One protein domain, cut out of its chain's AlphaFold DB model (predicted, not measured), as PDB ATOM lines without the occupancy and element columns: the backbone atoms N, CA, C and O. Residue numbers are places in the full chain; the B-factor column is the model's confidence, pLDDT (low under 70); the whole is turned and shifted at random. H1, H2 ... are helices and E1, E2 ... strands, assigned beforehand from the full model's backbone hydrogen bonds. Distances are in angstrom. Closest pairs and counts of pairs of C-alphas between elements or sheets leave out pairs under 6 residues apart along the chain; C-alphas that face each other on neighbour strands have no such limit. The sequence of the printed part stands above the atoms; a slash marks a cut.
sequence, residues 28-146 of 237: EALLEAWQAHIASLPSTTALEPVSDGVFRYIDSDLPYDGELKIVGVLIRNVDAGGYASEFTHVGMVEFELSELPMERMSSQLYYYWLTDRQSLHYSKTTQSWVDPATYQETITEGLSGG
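This is residues 28 to 146 of the 237 residues of an uncharacterized protein of Woeseiaceae bacterium (UniProt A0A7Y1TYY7). A six-stranded antiparallel sheet, curled like part of a barrel, wraps round helix H1, while H3 and H4 pack on its opposite face. Long E3 bends sharply, pairing with E2 and then with E4. The printed part has 119 residues, with four named helices and six named strands that follow along the chain as H1 E1 E2 E3 E4 H2 H3 E5 E6 H4; the sheet runs E1 - E2 - E3 - E4 - E5 - E6, and the class is mixed, helices and strands. It is compact, with a radius of gyration of the C-alphas of 15.5 A, yet elongated, spanning 47 by 29 by 23 A.

H1, residues 28 to 40, is on the sheet, which curls round it; its closest C-alphas to E1, residues 44 to 51, are those of Ala 39 and Leu 47, 6.1 A apart. E1 forms a hairpin with E2, residues 54 to 59, with N 48 and O 56 2.9 A apart. E3, residues 64 to 77, bends by 80 degrees at residue 67; N 55 of E2 and O 68 are 2.8 A apart. E4, residues 87 to 97, forms a hairpin with E3, with N 74 and O 92 2.9 A apart. E1 to E4 form a meander, each strand the antiparallel neighbour of the one before. H2, residues 102 to 105, is not on the sheet. H3, residues 108 to 118, is on it at a height of 8.1 A, over none of the strands. H3 only just touches H1, with 3 pairs of C-alphas within 8 A, the closest those of Arg 117 and Ile 38, 6.5 A apart. E5, residues 119 to 123, is antiparallel to E4, with N 91 and O 120 2.8 A apart. E6, residues 128 to 130, forms a hairpin with E5, with N 130 and O 121 2.8 A apart. H4, residues 132 to 144, is on the sheet at a height of 11.6 A; with H1 on the opposite face, this gives three layers, helices on both faces of a sheet. Every O i to N i+4 pair is within hydrogen-bond range in H1 and H4, 5 of 7 are in H3, and H2 is too short for one.

H1 begins at C-alpha 28 (-120.066, 95.741, 31.066) and is 18.3 A long. E3 measures 32.9 A and E4 29.4 A. H4, 17.9 A long, ends at C-alpha 144 (-91.444, 82.219, 19.434).

The two C-alphas farthest apart, those of Val 50 and Gly 146, are 48.4 A apart. The printed part has no cut and no long link. Residues 79 to 84 and 142 to 146 have pLDDT under 70.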
ATOM      1  N   GLU A  28    -119.568  96.597  29.985       93.06
ATOM      2  CA  GLU A  28    -120.066  95.741  31.066       93.06
ATOM      3  C   GLU A  28    -119.215  94.477  31.158       93.06
ATOM      4  O   GLU A  28    -118.698  94.170  32.233       93.06
ATOM      5  N   ALA A  29    -118.946  93.847  30.013       93.44
ATOM      6  CA  ALA A  29    -118.044  92.710  29.901       93.44
ATOM      7  C   ALA A  29    -116.633  93.036  30.412       93.44
ATOM      8  O   ALA A  29    -116.023  92.232  31.118       93.44
ATOM      9  N   LEU A  30    -116.105  94.224  30.083       95.19
ATOM     10  CA  LEU A  30    -114.799  94.664  30.578       95.19
ATOM     11  C   LEU A  30    -114.798  94.821  32.100       95.19
ATOM     12  O   LEU A  30    -113.853  94.391  32.755       95.19
ATOM     13  N   LEU A  31    -115.831  95.444  32.668       95.31
ATOM     14  CA  LEU A  31    -115.914  95.681  34.108       95.31
ATOM     15  C   LEU A  31    -116.098  94.397  34.910       95.31
ATOM     16  O   LEU A  31    -115.541  94.289  36.002       95.31
ATOM     17  N   GLU A  32    -116.867  93.442  34.394       94.38
ATOM     18  CA  GLU A  32    -117.025  92.124  35.008       94.38
ATOM     19  C   GLU A  32    -115.693  91.368  35.007       94.38
ATOM     20  O   GLU A  32    -115.229  90.918  36.058       94.38
ATOM     21  N   ALA A  33    -115.024  91.306  33.851       95.75
ATOM     22  CA  ALA A  33    -113.723  90.660  33.734       95.75
ATOM     23  C   ALA A  33    -112.654  91.349  34.591       95.75
ATOM     24  O   ALA A  33    -111.831  90.680  35.210       95.75
ATOM     25  N   TRP A  34    -112.683  92.679  34.671       96.62
ATOM     26  CA  TRP A  34    -111.779  93.452  35.513       96.62
ATOM     27  C   TRP A  34    -111.990  93.155  36.999       96.62
ATOM     28  O   TRP A  34    -111.020  92.887  37.700       96.62
ATOM     29  N   GLN A  35    -113.234  93.109  37.481       95.81
ATOM     30  CA  GLN A  35    -113.516  92.733  38.872       95.81
ATOM     31  C   GLN A  35    -113.029  91.315  39.183       95.81
ATOM     32  O   GLN A  35    -112.381  91.101  40.208       95.81
ATOM     33  N   ALA A  36    -113.294  90.360  38.285       95.19
ATOM     34  CA  ALA A  36    -112.818  88.986  38.424       95.19
ATOM     35  C   ALA A  36    -111.285  88.913  38.438       95.19
ATOM     36  O   ALA A  36    -110.710  88.195  39.255       95.19
ATOM     37  N   HIS A  37    -110.624  89.703  37.589       95.19
ATOM     38  CA  HIS A  37    -109.171  89.815  37.545       95.19
ATOM     39  C   HIS A  37    -108.615  90.346  38.869       95.19
ATOM     40  O   HIS A  37    -107.832  89.649  39.512       95.19
ATOM     41  N   ILE A  38    -109.079  91.513  39.335       95.94
ATOM     42  CA  ILE A  38    -108.626  92.115  40.599       95.94
ATOM     43  C   ILE A  38    -108.849  91.164  41.774       95.94
ATOM     44  O   ILE A  38    -107.948  91.006  42.594       95.94
ATOM     45  N   ALA A  39    -110.003  90.498  41.844       95.12
ATOM     46  CA  ALA A  39    -110.300  89.520  42.888       95.12
ATOM     47  C   ALA A  39    -109.431  88.251  42.812       95.12
ATOM     48  O   ALA A  39    -109.279  87.564  43.819       95.12
ATOM     49  N   SER A  40    -108.865  87.932  41.645       94.56
ATOM     50  CA  SER A  40    -107.980  86.774  41.467       94.56
ATOM     51  C   SER A  40    -106.508  87.069  41.768       94.56
ATOM     52  O   SER A  40    -105.720  86.135  41.929       94.56
ATOM     53  N   LEU A  41    -106.124  88.349  41.879       94.19
ATOM     54  CA  LEU A  41    -104.755  88.737  42.210       94.19
ATOM     55  C   LEU A  41    -104.366  88.256  43.622       94.19
ATOM     56  O   LEU A  41    -105.109  88.509  44.571       94.19
ATOM     57  N   PRO A  42    -103.179  87.642  43.808       94.25
ATOM     58  CA  PRO A  42    -102.771  87.073  45.098       94.25
ATOM     59  C   PRO A  42    -102.711  88.064  46.264       94.25
ATOM     60  O   PRO A  42    -102.832  87.661  47.420       94.25
ATOM     61  N   SER A  43    -102.486  89.346  45.981       94.62
ATOM     62  CA  SER A  43    -102.400  90.393  46.999       94.62
ATOM     63  C   SER A  43    -103.760  90.990  47.366       94.62
ATOM     64  O   SER A  43    -103.880  91.629  48.416       94.62
ATOM     65  N   THR A  44    -104.788  90.780  46.539       95.94
ATOM     66  CA  THR A  44    -106.140  91.260  46.818       95.94
ATOM     67  C   THR A  44    -106.739  90.408  47.925       95.94
ATOM     68  O   THR A  44    -107.046  89.232  47.753       95.94
ATOM     69  N   THR A  45    -106.919  91.022  49.089       97.06
ATOM     70  CA  THR A  45    -107.541  90.374  50.245       97.06
ATOM     71  C   THR A  45    -109.061  90.514  50.201       97.06
ATOM     72  O   THR A  45    -109.769  89.590  50.597       97.06
ATOM     73  N   ALA A  46    -109.571  91.652  49.718       95.31
ATOM     74  CA  ALA A  46    -111.003  91.890  49.563       95.31
ATOM     75  C   ALA A  46    -111.298  92.863  48.413       95.31
ATOM     76  O   ALA A  46    -110.580  93.847  48.224       95.31
ATOM     77  N   LEU A  47    -112.387  92.596  47.692       96.81
ATOM     78  CA  LEU A  47    -113.002  93.487  46.709       96.81
ATOM     79  C   LEU A  47    -114.523  93.325  46.820       96.81
ATOM     80  O   LEU A  47    -115.105  92.423  46.219       96.81
ATOM     81  N   GLU A  48    -115.161  94.157  47.637       95.75
ATOM     82  CA  GLU A  48    -116.591  94.044  47.941       95.75
ATOM     83  C   GLU A  48    -117.357  95.240  47.365       95.75
ATOM     84  O   GLU A  48    -116.969  96.383  47.620       95.75
ATOM     85  N   PRO A  49    -118.441  95.029  46.602       94.88
ATOM     86  CA  PRO A  49    -119.222  96.129  46.051       94.88
ATOM     87  C   PRO A  49    -119.944  96.894  47.168       94.88
ATOM     88  O   PRO A  49    -120.654  96.304  47.983       94.88
ATOM     89  N   VAL A  50    -119.793  98.220  47.177       94.62
ATOM     90  CA  VAL A  50    -120.488  99.134  48.102       94.62
ATOM     91  C   VAL A  50    -121.625  99.850  47.377       94.62
ATOM     92  O   VAL A  50    -122.756  99.894  47.864       94.62
ATOM     93  N   SER A  51    -121.343 100.382  46.188       93.81
ATOM     94  CA  SER A  51    -122.321 101.000  45.290       93.81
ATOM     95  C   SER A  51    -121.849 100.902  43.839       93.81
ATOM     96  O   SER A  51    -120.786 100.347  43.568       93.81
ATOM     97  N   ASP A  52    -122.617 101.452  42.895       91.50
ATOM     98  CA  ASP A  52    -122.216 101.465  41.484       91.50
ATOM     99  C   ASP A  52    -120.837 102.123  41.305       91.50
ATOM    100  O   ASP A  52    -120.628 103.273  41.698       91.50
ATOM    101  N   GLY A  53    -119.883 101.352  40.777       91.94
ATOM    102  CA  GLY A  53    -118.497 101.769  40.575       91.94
ATOM    103  C   GLY A  53    -117.680 102.022  41.848       91.94
ATOM    104  O   GLY A  53    -116.596 102.587  41.729       91.94
ATOM    105  N   VAL A  54    -118.148 101.635  43.041       96.38
ATOM    106  CA  VAL A  54    -117.427 101.837  44.313       96.38
ATOM    107  C   VAL A  54    -117.325 100.532  45.088       96.38
ATOM    108  O   VAL A  54    -118.323  99.844  45.312       96.38
ATOM    109  N   PHE A  55    -116.115 100.223  45.540       96.75
ATOM    110  CA  PHE A  55    -115.770  98.976  46.205       96.75
ATOM    111  C   PHE A  55    -115.013  99.243  47.502       96.75
ATOM    112  O   PHE A  55    -114.181 100.145  47.571       96.75
ATOM    113  N   ARG A  56    -115.241  98.406  48.514       96.94
ATOM    114  CA  ARG A  56    -114.292  98.238  49.611       96.94
ATOM    115  C   ARG A  56    -113.153  97.371  49.092       96.94
ATOM    116  O   ARG A  56    -113.392  96.251  48.643       96.94
ATOM    117  N   TYR A  57    -111.936  97.886  49.163       97.25
ATOM    118  CA  TYR A  57    -110.758  97.245  48.604       97.25
ATOM    119  C   TYR A  57    -109.655  97.109  49.651       97.25
ATOM    120  O   TYR A  57    -109.309  98.078  50.331       97.25
ATOM    121  N   ILE A  58    -109.110  95.897  49.769       96.88
ATOM    122  CA  ILE A  58    -107.997  95.579  50.666       96.88
ATOM    123  C   ILE A  58    -106.902  94.876  49.868       96.88
ATOM    124  O   ILE A  58    -107.156  93.825  49.271       96.88
ATOM    125  N   ASP A  59    -105.686  95.419  49.903       96.00
ATOM    126  CA  ASP A  59    -104.517  94.875  49.204       96.00
ATOM    127  C   ASP A  59    -103.282  94.842  50.111       96.00
ATOM    128  O   ASP A  59    -103.054  95.736  50.932       96.00
ATOM    129  N   SER A  60    -102.504  93.767  49.989       94.81
ATOM    130  CA  SER A  60    -101.314  93.526  50.807       94.81
ATOM    131  C   SER A  60    -100.007  94.010  50.166       94.81
ATOM    132  O   SER A  60     -99.087  94.369  50.906       94.81
ATOM    133  N   ASP A  61     -99.922  94.068  48.832       92.44
ATOM    134  CA  ASP A  61     -98.730  94.515  48.092       92.44
ATOM    135  C   ASP A  61     -98.604  96.041  48.117       92.44
ATOM    136  O   ASP A  61     -97.512  96.593  48.275       92.44
ATOM    137  N   LEU A  62     -99.741  96.730  48.022       91.88
ATOM    138  CA  LEU A  62     -99.897  98.130  48.377       91.88
ATOM    139  C   LEU A  62    -100.769  98.186  49.633       91.88
ATOM    140  O   LEU A  62    -101.985  98.261  49.483       91.88
ATOM    141  N   PRO A  63    -100.187  98.177  50.854       91.69
ATOM    142  CA  PRO A  63    -100.947  98.154  52.100       91.69
ATOM    143  C   PRO A  63    -102.002  99.263  52.147       91.69
ATOM    144  O   PRO A  63    -101.686 100.431  52.426       91.69
ATOM    145  N   TYR A  64    -103.237  98.872  51.847       94.44
ATOM    146  CA  TYR A  64    -104.402  99.728  51.675       94.44
ATOM    147  C   TYR A  64    -105.643  98.970  52.146       94.44
ATOM    148  O   TYR A  64    -105.816  97.796  51.828       94.44
ATOM    149  N   ASP A  65    -106.487  99.654  52.909       96.06
ATOM    150  CA  ASP A  65    -107.816  99.212  53.332       96.06
ATOM    151  C   ASP A  65    -108.697 100.452  53.267       96.06
ATOM    152  O   ASP A  65    -108.554 101.354  54.090       96.06
ATOM    153  N   GLY A  66    -109.515 100.541  52.227       96.00
ATOM    154  CA  GLY A  66    -110.309 101.731  51.966       96.00
ATOM    155  C   GLY A  66    -111.164 101.586  50.718       96.00
ATOM    156  O   GLY A  66    -111.385 100.488  50.203       96.00
ATOM    157  N   GLU A  67    -111.663 102.710  50.222       97.00
ATOM    158  CA  GLU A  67    -112.522 102.728  49.042       97.00
ATOM    159  C   GLU A  67    -111.709 102.741  47.746       97.00
ATOM    160  O   GLU A  67    -110.749 103.503  47.602       97.00
ATOM    161  N   LEU A  68    -112.121 101.915  46.789       96.94
ATOM    162  CA  LEU A  68    -111.711 101.977  45.394       96.94
ATOM    163  C   LEU A  68    -112.911 102.430  44.573       96.94
ATOM    164  O   LEU A  68    -113.967 101.797  44.605       96.94
ATOM    165  N   LYS A  69    -112.744 103.502  43.802       97.50
ATOM    166  CA  LYS A  69    -113.804 104.052  42.958       97.50
ATOM    167  C   LYS A  69    -113.385 104.091  41.500       97.50
ATOM    168  O   LYS A  69    -112.345 104.635  41.157       97.50
ATOM    169  N   ILE A  70    -114.215 103.538  40.626       96.62
ATOM    170  CA  ILE A  70    -114.020 103.592  39.180       96.62
ATOM    171  C   ILE A  70    -114.298 105.020  38.710       96.62
ATOM    172  O   ILE A  70    -115.387 105.557  38.921       96.62
ATOM    173  N   VAL A  71    -113.313 105.629  38.054       95.88
ATOM    174  CA  VAL A  71    -113.398 106.997  37.522       95.88
ATOM    175  C   VAL A  71    -113.581 107.019  36.008       95.88
ATOM    176  O   VAL A  71    -114.199 107.940  35.478       95.88
ATOM    177  N   GLY A  72    -113.104 105.989  35.308       94.44
ATOM    178  CA  GLY A  72    -113.132 105.943  33.854       94.44
ATOM    179  C   GLY A  72    -113.050 104.522  33.320       94.44
ATOM    180  O   GLY A  72    -112.454 103.639  33.929       94.44
ATOM    181  N   VAL A  73    -113.664 104.300  32.160       96.06
ATOM    182  CA  VAL A  73    -113.521 103.054  31.406       96.06
ATOM    183  C   VAL A  73    -113.285 103.414  29.953       96.06
ATOM    184  O   VAL A  73    -114.058 104.168  29.359       96.06
ATOM    185  N   LEU A  74    -112.216 102.875  29.387       94.94
ATOM    186  CA  LEU A  74    -111.795 103.127  28.022       94.94
ATOM    187  C   LEU A  74    -111.638 101.799  27.293       94.94
ATOM    188  O   LEU A  74    -110.936 100.912  27.761       94.94
ATOM    189  N   ILE A  75    -112.241 101.687  26.113       94.75
ATOM    190  CA  ILE A  75    -112.037 100.560  25.204       94.75
ATOM    191  C   ILE A  75    -111.476 101.117  23.909       94.75
ATOM    192  O   ILE A  75    -112.040 102.036  23.309       94.75
ATOM    193  N   ARG A  76    -110.335 100.583  23.482       91.06
ATOM    194  CA  ARG A  76    -109.661 100.999  22.256       91.06
ATOM    195  C   ARG A  76    -109.368  99.803  21.379       91.06
ATOM    196  O   ARG A  76    -108.831  98.807  21.847       91.06
ATOM    197  N   ASN A  77    -109.628  99.966  20.088       89.25
ATOM    198  CA  ASN A  77    -109.099  99.067  19.074       89.25
ATOM    199  C   ASN A  77    -107.569  99.125  19.074       89.25
ATOM    200  O   ASN A  77    -106.980 100.212  19.071       89.25
ATOM    201  N   VAL A  78    -106.944  97.954  19.054       82.81
ATOM    202  CA  VAL A  78    -105.503  97.803  18.879       82.81
ATOM    203  C   VAL A  78    -105.282  97.349  17.448       82.81
ATOM    204  O   VAL A  78    -105.537  96.201  17.096       82.81
ATOM    205  N   ASP A  79    -104.838  98.274  16.602       67.81
ATOM    206  CA  ASP A  79    -104.364  97.911  15.274       67.81
ATOM    207  C   ASP A  79    -102.965  97.308  15.424       67.81
ATOM    208  O   ASP A  79    -102.015  97.989  15.812       67.81
ATOM    209  N   ALA A  80    -102.841  96.015  15.141       61.75
ATOM    210  CA  ALA A  80    -101.585  95.280  15.226       61.75
ATOM    211  C   ALA A  80    -100.612  95.618  14.074       61.75
ATOM    212  O   ALA A  80     -99.735  94.820  13.756       61.75
ATOM    213  N   GLY A  81    -100.756  96.776  13.415       54.12
ATOM    214  CA  GLY A  81     -99.815  97.267  12.404       54.12
ATOM    215  C   GLY A  81     -99.658  96.324  11.208       54.12
ATOM    216  O   GLY A  81     -98.584  96.252  10.619       54.12
ATOM    217  N   GLY A  82    -100.710  95.564  10.881       47.25
ATOM    218  CA  GLY A  82    -100.697  94.545   9.826       47.25
ATOM    219  C   GLY A  82    -100.261  93.138  10.260       47.25
ATOM    220  O   GLY A  82    -100.287  92.227   9.433       47.25
ATOM    221  N   TYR A  83     -99.907  92.915  11.530       54.69
ATOM    222  CA  TYR A  83     -99.699  91.569  12.069       54.69
ATOM    223  C   TYR A  83    -101.034  90.937  12.478       54.69
ATOM    224  O   TYR A  83    -101.886  91.579  13.087       54.69
ATOM    225  N   ALA A  84    -101.231  89.658  12.157       59.38
ATOM    226  CA  ALA A  84    -102.400  88.917  12.618       59.38
ATOM    227  C   ALA A  84    -102.265  88.637  14.125       59.38
ATOM    228  O   ALA A  84    -101.711  87.618  14.519       59.38
ATOM    229  N   SER A  85    -102.755  89.551  14.963       75.75
ATOM    230  CA  SER A  85    -102.932  89.308  16.396       75.75
ATOM    231  C   SER A  85    -104.330  88.756  16.667       75.75
ATOM    232  O   SER A  85    -105.301  89.096  15.978       75.75
ATOM    233  N   GLU A  86    -104.453  87.882  17.660       85.81
ATOM    234  CA  GLU A  86    -105.756  87.475  18.181       85.81
ATOM    235  C   GLU A  86    -106.405  88.523  19.085       85.81
ATOM    236  O   GLU A  86    -107.613  88.478  19.306       85.81
ATOM    237  N   PHE A  87    -105.637  89.512  19.532       89.44
ATOM    238  CA  PHE A  87    -106.138  90.592  20.362       89.44
ATOM    239  C   PHE A  87    -106.619  91.746  19.494       89.44
ATOM    240  O   PHE A  87    -105.899  92.219  18.617       89.44
ATOM    241  N   THR A  88    -107.854  92.189  19.725       90.25
ATOM    242  CA  THR A  88    -108.485  93.248  18.918       90.25
ATOM    243  C   THR A  88    -108.677  94.542  19.694       90.25
ATOM    244  O   THR A  88    -108.647  95.615  19.096       90.25
ATOM    245  N   HIS A  89    -108.835  94.459  21.016       92.12
ATOM    246  CA  HIS A  89    -109.058  95.623  21.866       92.12
ATOM    247  C   HIS A  89    -108.164  95.598  23.102       92.12
ATOM    248  O   HIS A  89    -107.807  94.538  23.618       92.12
ATOM    249  N   VAL A  90    -107.852  96.791  23.598       93.12
ATOM    250  CA  VAL A  90    -107.350  97.024  24.948       93.12
ATOM    251  C   VAL A  90    -108.425  97.774  25.723       93.12
ATOM    252  O   VAL A  90    -108.976  98.771  25.248       93.12
ATOM    253  N   GLY A  91    -108.744  97.249  26.894       94.06
ATOM    254  CA  GLY A  91    -109.653  97.832  27.860       94.06
ATOM    255  C   GLY A  91    -108.831  98.398  29.001       94.06
ATOM    256  O   GLY A  91    -107.892  97.752  29.457       94.06
ATOM    257  N   MET A  92    -109.159  99.602  29.445       95.50
ATOM    258  CA  MET A  92    -108.519 100.246  30.581       95.50
ATOM    259  C   MET A  92    -109.590 100.714  31.555       95.50
ATOM    260  O   MET A  92    -110.522 101.422  31.168       95.50
ATOM    261  N   VAL A  93    -109.453 100.304  32.812       96.62
ATOM    262  CA  VAL A  93    -110.294 100.745  33.921       96.62
ATOM    263  C   VAL A  93    -109.459 101.683  34.777       96.62
ATOM    264  O   VAL A  93    -108.478 101.288  35.407       96.62
ATOM    265  N   GLU A  94    -109.839 102.952  34.764       95.31
ATOM    266  CA  GLU A  94    -109.274 103.954  35.648       95.31
ATOM    267  C   GLU A  94    -110.050 103.940  36.960       95.31
ATOM    268  O   GLU A  94    -111.284 103.998  36.977       95.31
ATOM    269  N   PHE A  95    -109.321 103.905  38.068       95.56
ATOM    270  CA  PHE A  95    -109.886 103.956  39.406       95.56
ATOM    271  C   PHE A  95    -109.033 104.831  40.323       95.56
ATOM    272  O   PHE A  95    -107.833 105.014  40.107       95.56
ATOM    273  N   GLU A  96    -109.671 105.373  41.350       94.62
ATOM    274  CA  GLU A  96    -109.061 106.150  42.419       94.62
ATOM    275  C   GLU A  96    -109.129 105.372  43.738       94.62
ATOM    276  O   GLU A  96    -110.104 104.670  44.011       94.62
ATOM    277  N   LEU A  97    -108.082 105.503  44.552       95.62
ATOM    278  CA  LEU A  97    -108.055 105.022  45.930       95.62
ATOM    279  C   LEU A  97    -108.284 106.231  46.841       95.62
ATOM    280  O   LEU A  97    -107.355 107.005  47.071       95.62
ATOM    281  N   SER A  98    -109.525 106.418  47.304       90.50
ATOM    282  CA  SER A  98    -110.002 107.661  47.938       90.50
ATOM    283  C   SER A  98    -109.140 108.134  49.112       90.50
ATOM    284  O   SER A  98    -108.993 109.334  49.336       90.50
ATOM    285  N   GLU A  99    -108.572 107.196  49.869       91.44
ATOM    286  CA  GLU A  99    -107.847 107.477  51.109       91.44
ATOM    287  C   GLU A  99    -106.323 107.375  50.953       91.44
ATOM    288  O   GLU A  99    -105.582 107.558  51.923       91.44
ATOM    289  N   LEU A 100    -105.821 107.077  49.748       92.12
ATOM    290  CA  LEU A 100    -104.389 106.922  49.528       92.12
ATOM    291  C   LEU A 100    -103.707 108.303  49.413       92.12
ATOM    292  O   LEU A 100    -104.049 109.082  48.523       92.12
ATOM    293  N   PRO A 101    -102.702 108.621  50.254       90.94
ATOM    294  CA  PRO A 101    -102.000 109.901  50.179       90.94
ATOM    295  C   PRO A 101    -101.284 110.103  48.838       90.94
ATOM    296  O   PRO A 101    -100.685 109.168  48.291       90.94
ATOM    297  N   MET A 102    -101.265 111.345  48.347       87.56
ATOM    298  CA  MET A 102    -100.657 111.705  47.060       87.56
ATOM    299  C   MET A 102     -99.168 111.330  46.990       87.56
ATOM    300  O   MET A 102     -98.679 110.903  45.944       87.56
ATOM    301  N   GLU A 103     -98.448 111.409  48.111       88.88
ATOM    302  CA  GLU A 103     -97.041 111.016  48.193       88.88
ATOM    303  C   GLU A 103     -96.857 109.532  47.847       88.88
ATOM    304  O   GLU A 103     -95.911 109.173  47.143       88.88
ATOM    305  N   ARG A 104     -97.786 108.665  48.273       87.88
ATOM    306  CA  ARG A 104     -97.756 107.235  47.937       87.88
ATOM    307  C   ARG A 104     -98.111 106.985  46.478       87.88
ATOM    308  O   ARG A 104     -97.446 106.165  45.848       87.88
ATOM    309  N   MET A 105     -99.077 107.720  45.931       87.69
ATOM    310  CA  MET A 105     -99.436 107.642  44.507       87.69
ATOM    311  C   MET A 105     -98.284 108.056  43.581       87.69
ATOM    312  O   MET A 105     -98.174 107.559  42.467       87.69
ATOM    313  N   SER A 106     -97.392 108.937  44.040       87.62
ATOM    314  CA  SER A 106     -96.197 109.336  43.278       87.62
ATOM    315  C   SER A 106     -95.034 108.334  43.352       87.62
ATOM    316  O   SER A 106     -94.002 108.525  42.707       87.62
ATOM    317  N   SER A 107     -95.166 107.272  44.152       90.69
ATOM    318  CA  SER A 107     -94.087 106.308  44.368       90.69
ATOM    319  C   SER A 107     -93.947 105.315  43.212       90.69
ATOM    320  O   SER A 107     -94.924 104.898  42.594       90.69
ATOM    321  N   GLN A 108     -92.720 104.851  42.969       90.12
ATOM    322  CA  GLN A 108     -92.454 103.814  41.967       90.12
ATOM    323  C   GLN A 108     -93.207 102.503  42.260       90.12
ATOM    324  O   GLN A 108     -93.645 101.823  41.338       90.12
ATOM    325  N   LEU A 109     -93.392 102.174  43.542       88.44
ATOM    326  CA  LEU A 109     -94.146 100.994  43.968       88.44
ATOM    327  C   LEU A 109     -95.612 101.069  43.538       88.44
ATOM    328  O   LEU A 109     -96.144 100.076  43.054       88.44
ATOM    329  N   TYR A 110     -96.236 102.245  43.649       92.06
ATOM    330  CA  TYR A 110     -97.603 102.449  43.177       92.06
ATOM    331  C   TYR A 110     -97.719 102.204  41.669       92.06
ATOM    332  O   TYR A 110     -98.623 101.498  41.243       92.06
ATOM    333  N   TYR A 111     -96.778 102.704  40.861       90.69
ATOM    334  CA  TYR A 111     -96.799 102.471  39.412       90.69
ATOM    335  C   TYR A 111     -96.661 100.990  39.034       90.69
ATOM    336  O   TYR A 111     -97.362 100.525  38.134       90.69
ATOM    337  N   TYR A 112     -95.798 100.237  39.723       89.31
ATOM    338  CA  TYR A 112     -95.701  98.790  39.506       89.31
ATOM    339  C   TYR A 112     -96.989  98.076  39.903       89.31
ATOM    340  O   TYR A 112     -97.536  97.324  39.107       89.31
ATOM    341  N   TRP A 113     -97.510  98.377  41.092       93.12
ATOM    342  CA  TRP A 113     -98.773  97.826  41.578       93.12
ATOM    343  C   TRP A 113     -99.941  98.092  40.612       93.12
ATOM    344  O   TRP A 113    -100.772  97.218  40.366       93.12
ATOM    345  N   LEU A 114     -99.977  99.289  40.025       93.25
ATOM    346  CA  LEU A 114    -101.025  99.741  39.118       93.25
ATOM    347  C   LEU A 114    -100.999  99.024  37.758       93.25
ATOM    348  O   LEU A 114    -102.054  98.808  37.160       93.25
ATOM    349  N   THR A 115     -99.810  98.643  37.280       87.62
ATOM    350  CA  THR A 115     -99.597  98.085  35.931       87.62
ATOM    351  C   THR A 115    -100.448  96.840  35.685       87.62
ATOM    352  O   THR A 115    -101.110  96.737  34.654       87.62
ATOM    353  N   ASP A 116    -100.523  95.944  36.668       88.38
ATOM    354  CA  ASP A 116    -101.256  94.683  36.535       88.38
ATOM    355  C   ASP A 116    -102.757  94.829  36.798       88.38
ATOM    356  O   ASP A 116    -103.492  93.852  36.727       88.38
ATOM    357  N   ARG A 117    -103.240  96.028  37.138       93.62
ATOM    358  CA  ARG A 117    -104.617  96.253  37.609       93.62
ATOM    359  C   ARG A 117    -105.447  97.128  36.691       93.62
ATOM    360  O   ARG A 117    -106.658  97.176  36.859       93.62
ATOM    361  N   GLN A 118    -104.838  97.845  35.753       93.69
ATOM    362  CA  GLN A 118    -105.568  98.821  34.939       93.69
ATOM    363  C   GLN A 118    -106.054  98.281  33.606       93.69
ATOM    364  O   GLN A 118    -107.094  98.729  33.129       93.69
ATOM    365  N   SER A 119    -105.311  97.371  32.980       93.81
ATOM    366  CA  SER A 119    -105.561  96.987  31.593       93.81
ATOM    367  C   SER A 119    -105.923  95.521  31.438       93.81
ATOM    368  O   SER A 119    -105.290  94.665  32.045       93.81
ATOM    369  N   LEU A 120    -106.874  95.249  30.549       95.12
ATOM    370  CA  LEU A 120    -107.179  93.923  30.021       95.12
ATOM    371  C   LEU A 120    -107.142  93.955  28.489       95.12
ATOM    372  O   LEU A 120    -107.321  95.003  27.862       95.12
ATOM    373  N   HIS A 121    -106.947  92.797  27.871       94.00
ATOM    374  CA  HIS A 121    -106.898  92.641  26.420       94.00
ATOM    375  C   HIS A 121    -108.023  91.733  25.947       94.00
ATOM    376  O   HIS A 121    -108.232  90.661  26.499       94.00
ATOM    377  N   TYR A 122    -108.756  92.134  24.916       93.62
ATOM    378  CA  TYR A 122    -109.836  91.308  24.389       93.62
ATOM    379  C   TYR A 122    -109.301  90.342  23.332       93.62
ATOM    380  O   TYR A 122    -108.844  90.780  22.268       93.62
ATOM    381  N   SER A 123    -109.371  89.038  23.609       91.38
ATOM    382  CA  SER A 123    -109.034  87.986  22.651       91.38
ATOM    383  C   SER A 123    -110.248  87.634  21.802       91.38
ATOM    384  O   SER A 123    -111.299  87.235  22.304       91.38
ATOM    385  N   LYS A 124    -110.092  87.714  20.478       89.06
ATOM    386  CA  LYS A 124    -111.113  87.256  19.527       89.06
ATOM    387  C   LYS A 124    -111.211  85.729  19.463       89.06
ATOM    388  O   LYS A 124    -112.226  85.225  18.994       89.06
ATOM    389  N   THR A 125    -110.165  85.014  19.889       87.62
ATOM    390  CA  THR A 125    -110.106  83.546  19.873       87.62
ATOM    391  C   THR A 125    -110.950  82.968  20.997       87.62
ATOM    392  O   THR A 125    -111.794  82.112  20.752       87.62
ATOM    393  N   THR A 126    -110.742  83.452  22.224       88.81
ATOM    394  CA  THR A 126    -111.496  83.005  23.406       88.81
ATOM    395  C   THR A 126    -112.781  83.800  23.620       88.81
ATOM    396  O   THR A 126    -113.600  83.406  24.443       88.81
ATOM    397  N   GLN A 127    -112.968  84.896  22.873       90.62
ATOM    398  CA  GLN A 127    -114.088  85.833  23.012       90.62
ATOM    399  C   GLN A 127    -114.235  86.336  24.452       90.62
ATOM    400  O   GLN A 127    -115.327  86.364  25.021       90.62
ATOM    401  N   SER A 128    -113.097  86.680  25.057       92.50
ATOM    402  CA  SER A 128    -113.005  87.085  26.453       92.50
ATOM    403  C   SER A 128    -111.915  88.130  26.658       92.50
ATOM    404  O   SER A 128    -110.924  88.192  25.920       92.50
ATOM    405  N   TRP A 129    -112.083  88.934  27.703       93.94
ATOM    406  CA  TRP A 129    -111.016  89.764  28.243       93.94
ATOM    407  C   TRP A 129    -110.007  88.883  28.982       93.94
ATOM    408  O   TRP A 129    -110.395  88.004  29.751       93.94
ATOM    409  N   VAL A 130    -108.723  89.106  28.732       93.06
ATOM    410  CA  VAL A 130    -107.609  88.422  29.388       93.06
ATOM    411  C   VAL A 130    -106.706  89.438  30.068       93.06
ATOM    412  O   VAL A 130    -106.625  90.599  29.654       93.06
ATOM    413  N   ASP A 131    -106.027  88.996  31.115       92.12
ATOM    414  CA  ASP A 131    -105.086  89.809  31.870       92.12
ATOM    415  C   ASP A 131    -103.778  90.078  31.092       92.12
ATOM    416  O   ASP A 131    -103.478  89.407  30.093       92.12
ATOM    417  N   PRO A 132    -102.977  91.070  31.528       87.38
ATOM    418  CA  PRO A 132    -101.711  91.403  30.884       87.38
ATOM    419  C   PRO A 132    -100.696  90.255  30.842       87.38
ATOM    420  O   PRO A 132     -99.925  90.176  29.883       87.38
ATOM    421  N   ALA A 133    -100.680  89.360  31.836       87.56
ATOM    422  CA  ALA A 133     -99.739  88.242  31.864       87.56
ATOM    423  C   ALA A 133    -100.102  87.208  30.790       87.56
ATOM    424  O   ALA A 133     -99.240  86.837  29.992       87.56
ATOM    425  N   THR A 134    -101.383  86.845  30.684       88.88
ATOM    426  CA  THR A 134    -101.902  85.968  29.621       88.88
ATOM    427  C   THR A 134    -101.667  86.566  28.232       88.88
ATOM    428  O   THR A 134    -101.240  85.871  27.306       88.88
ATOM    429  N   TYR A 135    -101.894  87.874  28.068       88.19
ATOM    430  CA  TYR A 135    -101.578  88.582  26.825       88.19
ATOM    431  C   TYR A 135    -100.088  88.468  26.469       88.19
ATOM    432  O   TYR A 135     -99.740  88.102  25.343       88.19
ATOM    433  N   GLN A 136     -99.202  88.744  27.429       85.06
ATOM    434  CA  GLN A 136     -97.760  88.710  27.216       85.06
ATOM    435  C   GLN A 136     -97.262  87.298  26.889       85.06
ATOM    436  O   GLN A 136     -96.419  87.147  25.999       85.06
ATOM    437  N   GLU A 137     -97.778  86.273  27.566       86.00
ATOM    438  CA  GLU A 137     -97.474  84.868  27.285       86.00
ATOM    439  C   GLU A 137     -97.884  84.509  25.856       86.00
ATOM    440  O   GLU A 137     -97.047  84.072  25.070       86.00
ATOM    441  N   THR A 138     -99.113  84.846  25.466       83.75
ATOM    442  CA  THR A 138     -99.660  84.556  24.133       83.75
ATOM    443  C   THR A 138     -98.863  85.234  23.012       83.75
ATOM    444  O   THR A 138     -98.529  84.616  21.999       83.75
ATOM    445  N   ILE A 139     -98.502  86.511  23.184       79.00
ATOM    446  CA  ILE A 139     -97.667  87.233  22.213       79.00
ATOM    447  C   ILE A 139     -96.257  86.634  22.154       79.00
ATOM    448  O   ILE A 139     -95.686  86.508  21.068       79.00
ATOM    449  N   THR A 140     -95.692  86.238  23.294       74.94
ATOM    450  CA  THR A 140     -94.356  85.633  23.351       74.94
ATOM    451  C   THR A 140     -94.347  84.258  22.684       74.94
ATOM    452  O   THR A 140     -93.454  83.983  21.880       74.94
ATOM    453  N   GLU A 141     -95.357  83.424  22.929       73.88
ATOM    454  CA  GLU A 141     -95.535  82.130  22.269       73.88
ATOM    455  C   GLU A 141     -95.721  82.296  20.757       73.88
ATOM    456  O   GLU A 141     -94.971  81.697  19.977       73.88
ATOM    457  N   GLY A 142     -96.628  83.183  20.334       65.88
ATOM    458  CA  GLY A 142     -96.896  83.480  18.924       65.88
ATOM    459  C   GLY A 142     -95.674  84.007  18.162       65.88
ATOM    460  O   GLY A 142     -95.481  83.673  16.992       65.88
ATOM    461  N   LEU A 143     -94.802  84.775  18.823       60.59
ATOM    462  CA  LEU A 143     -93.536  85.250  18.250       60.59
ATOM    463  C   LEU A 143     -92.421  84.191  18.296       60.59
ATOM    464  O   LEU A 143     -91.564  84.160  17.411       60.59
ATOM    465  N   SER A 144     -92.426  83.303  19.294       54.09
ATOM    466  CA  SER A 144     -91.444  82.219  19.434       54.09
ATOM    467  C   SER A 144     -91.674  81.052  18.463       54.09
ATOM    468  O   SER A 144     -90.731  80.328  18.139       54.09
ATOM    469  N   GLY A 145     -92.896  80.905  17.931       48.06
ATOM    470  CA  GLY A 145     -93.274  79.854  16.978       48.06
ATOM    471  C   GLY A 145     -92.617  79.956  15.593       48.06
ATOM    472  O   GLY A 145     -92.683  79.014  14.804       48.06
ATOM    473  N   GLY A 146     -91.942  81.066  15.283       49.34
ATOM    474  CA  GLY A 146     -91.125  81.216  14.081       49.34
ATOM    475  C   GLY A 146     -89.642  81.051  14.404       49.34
ATOM    476  O   GLY A 146     -89.030  81.950  14.977       49.34
TER     477      GLY A 146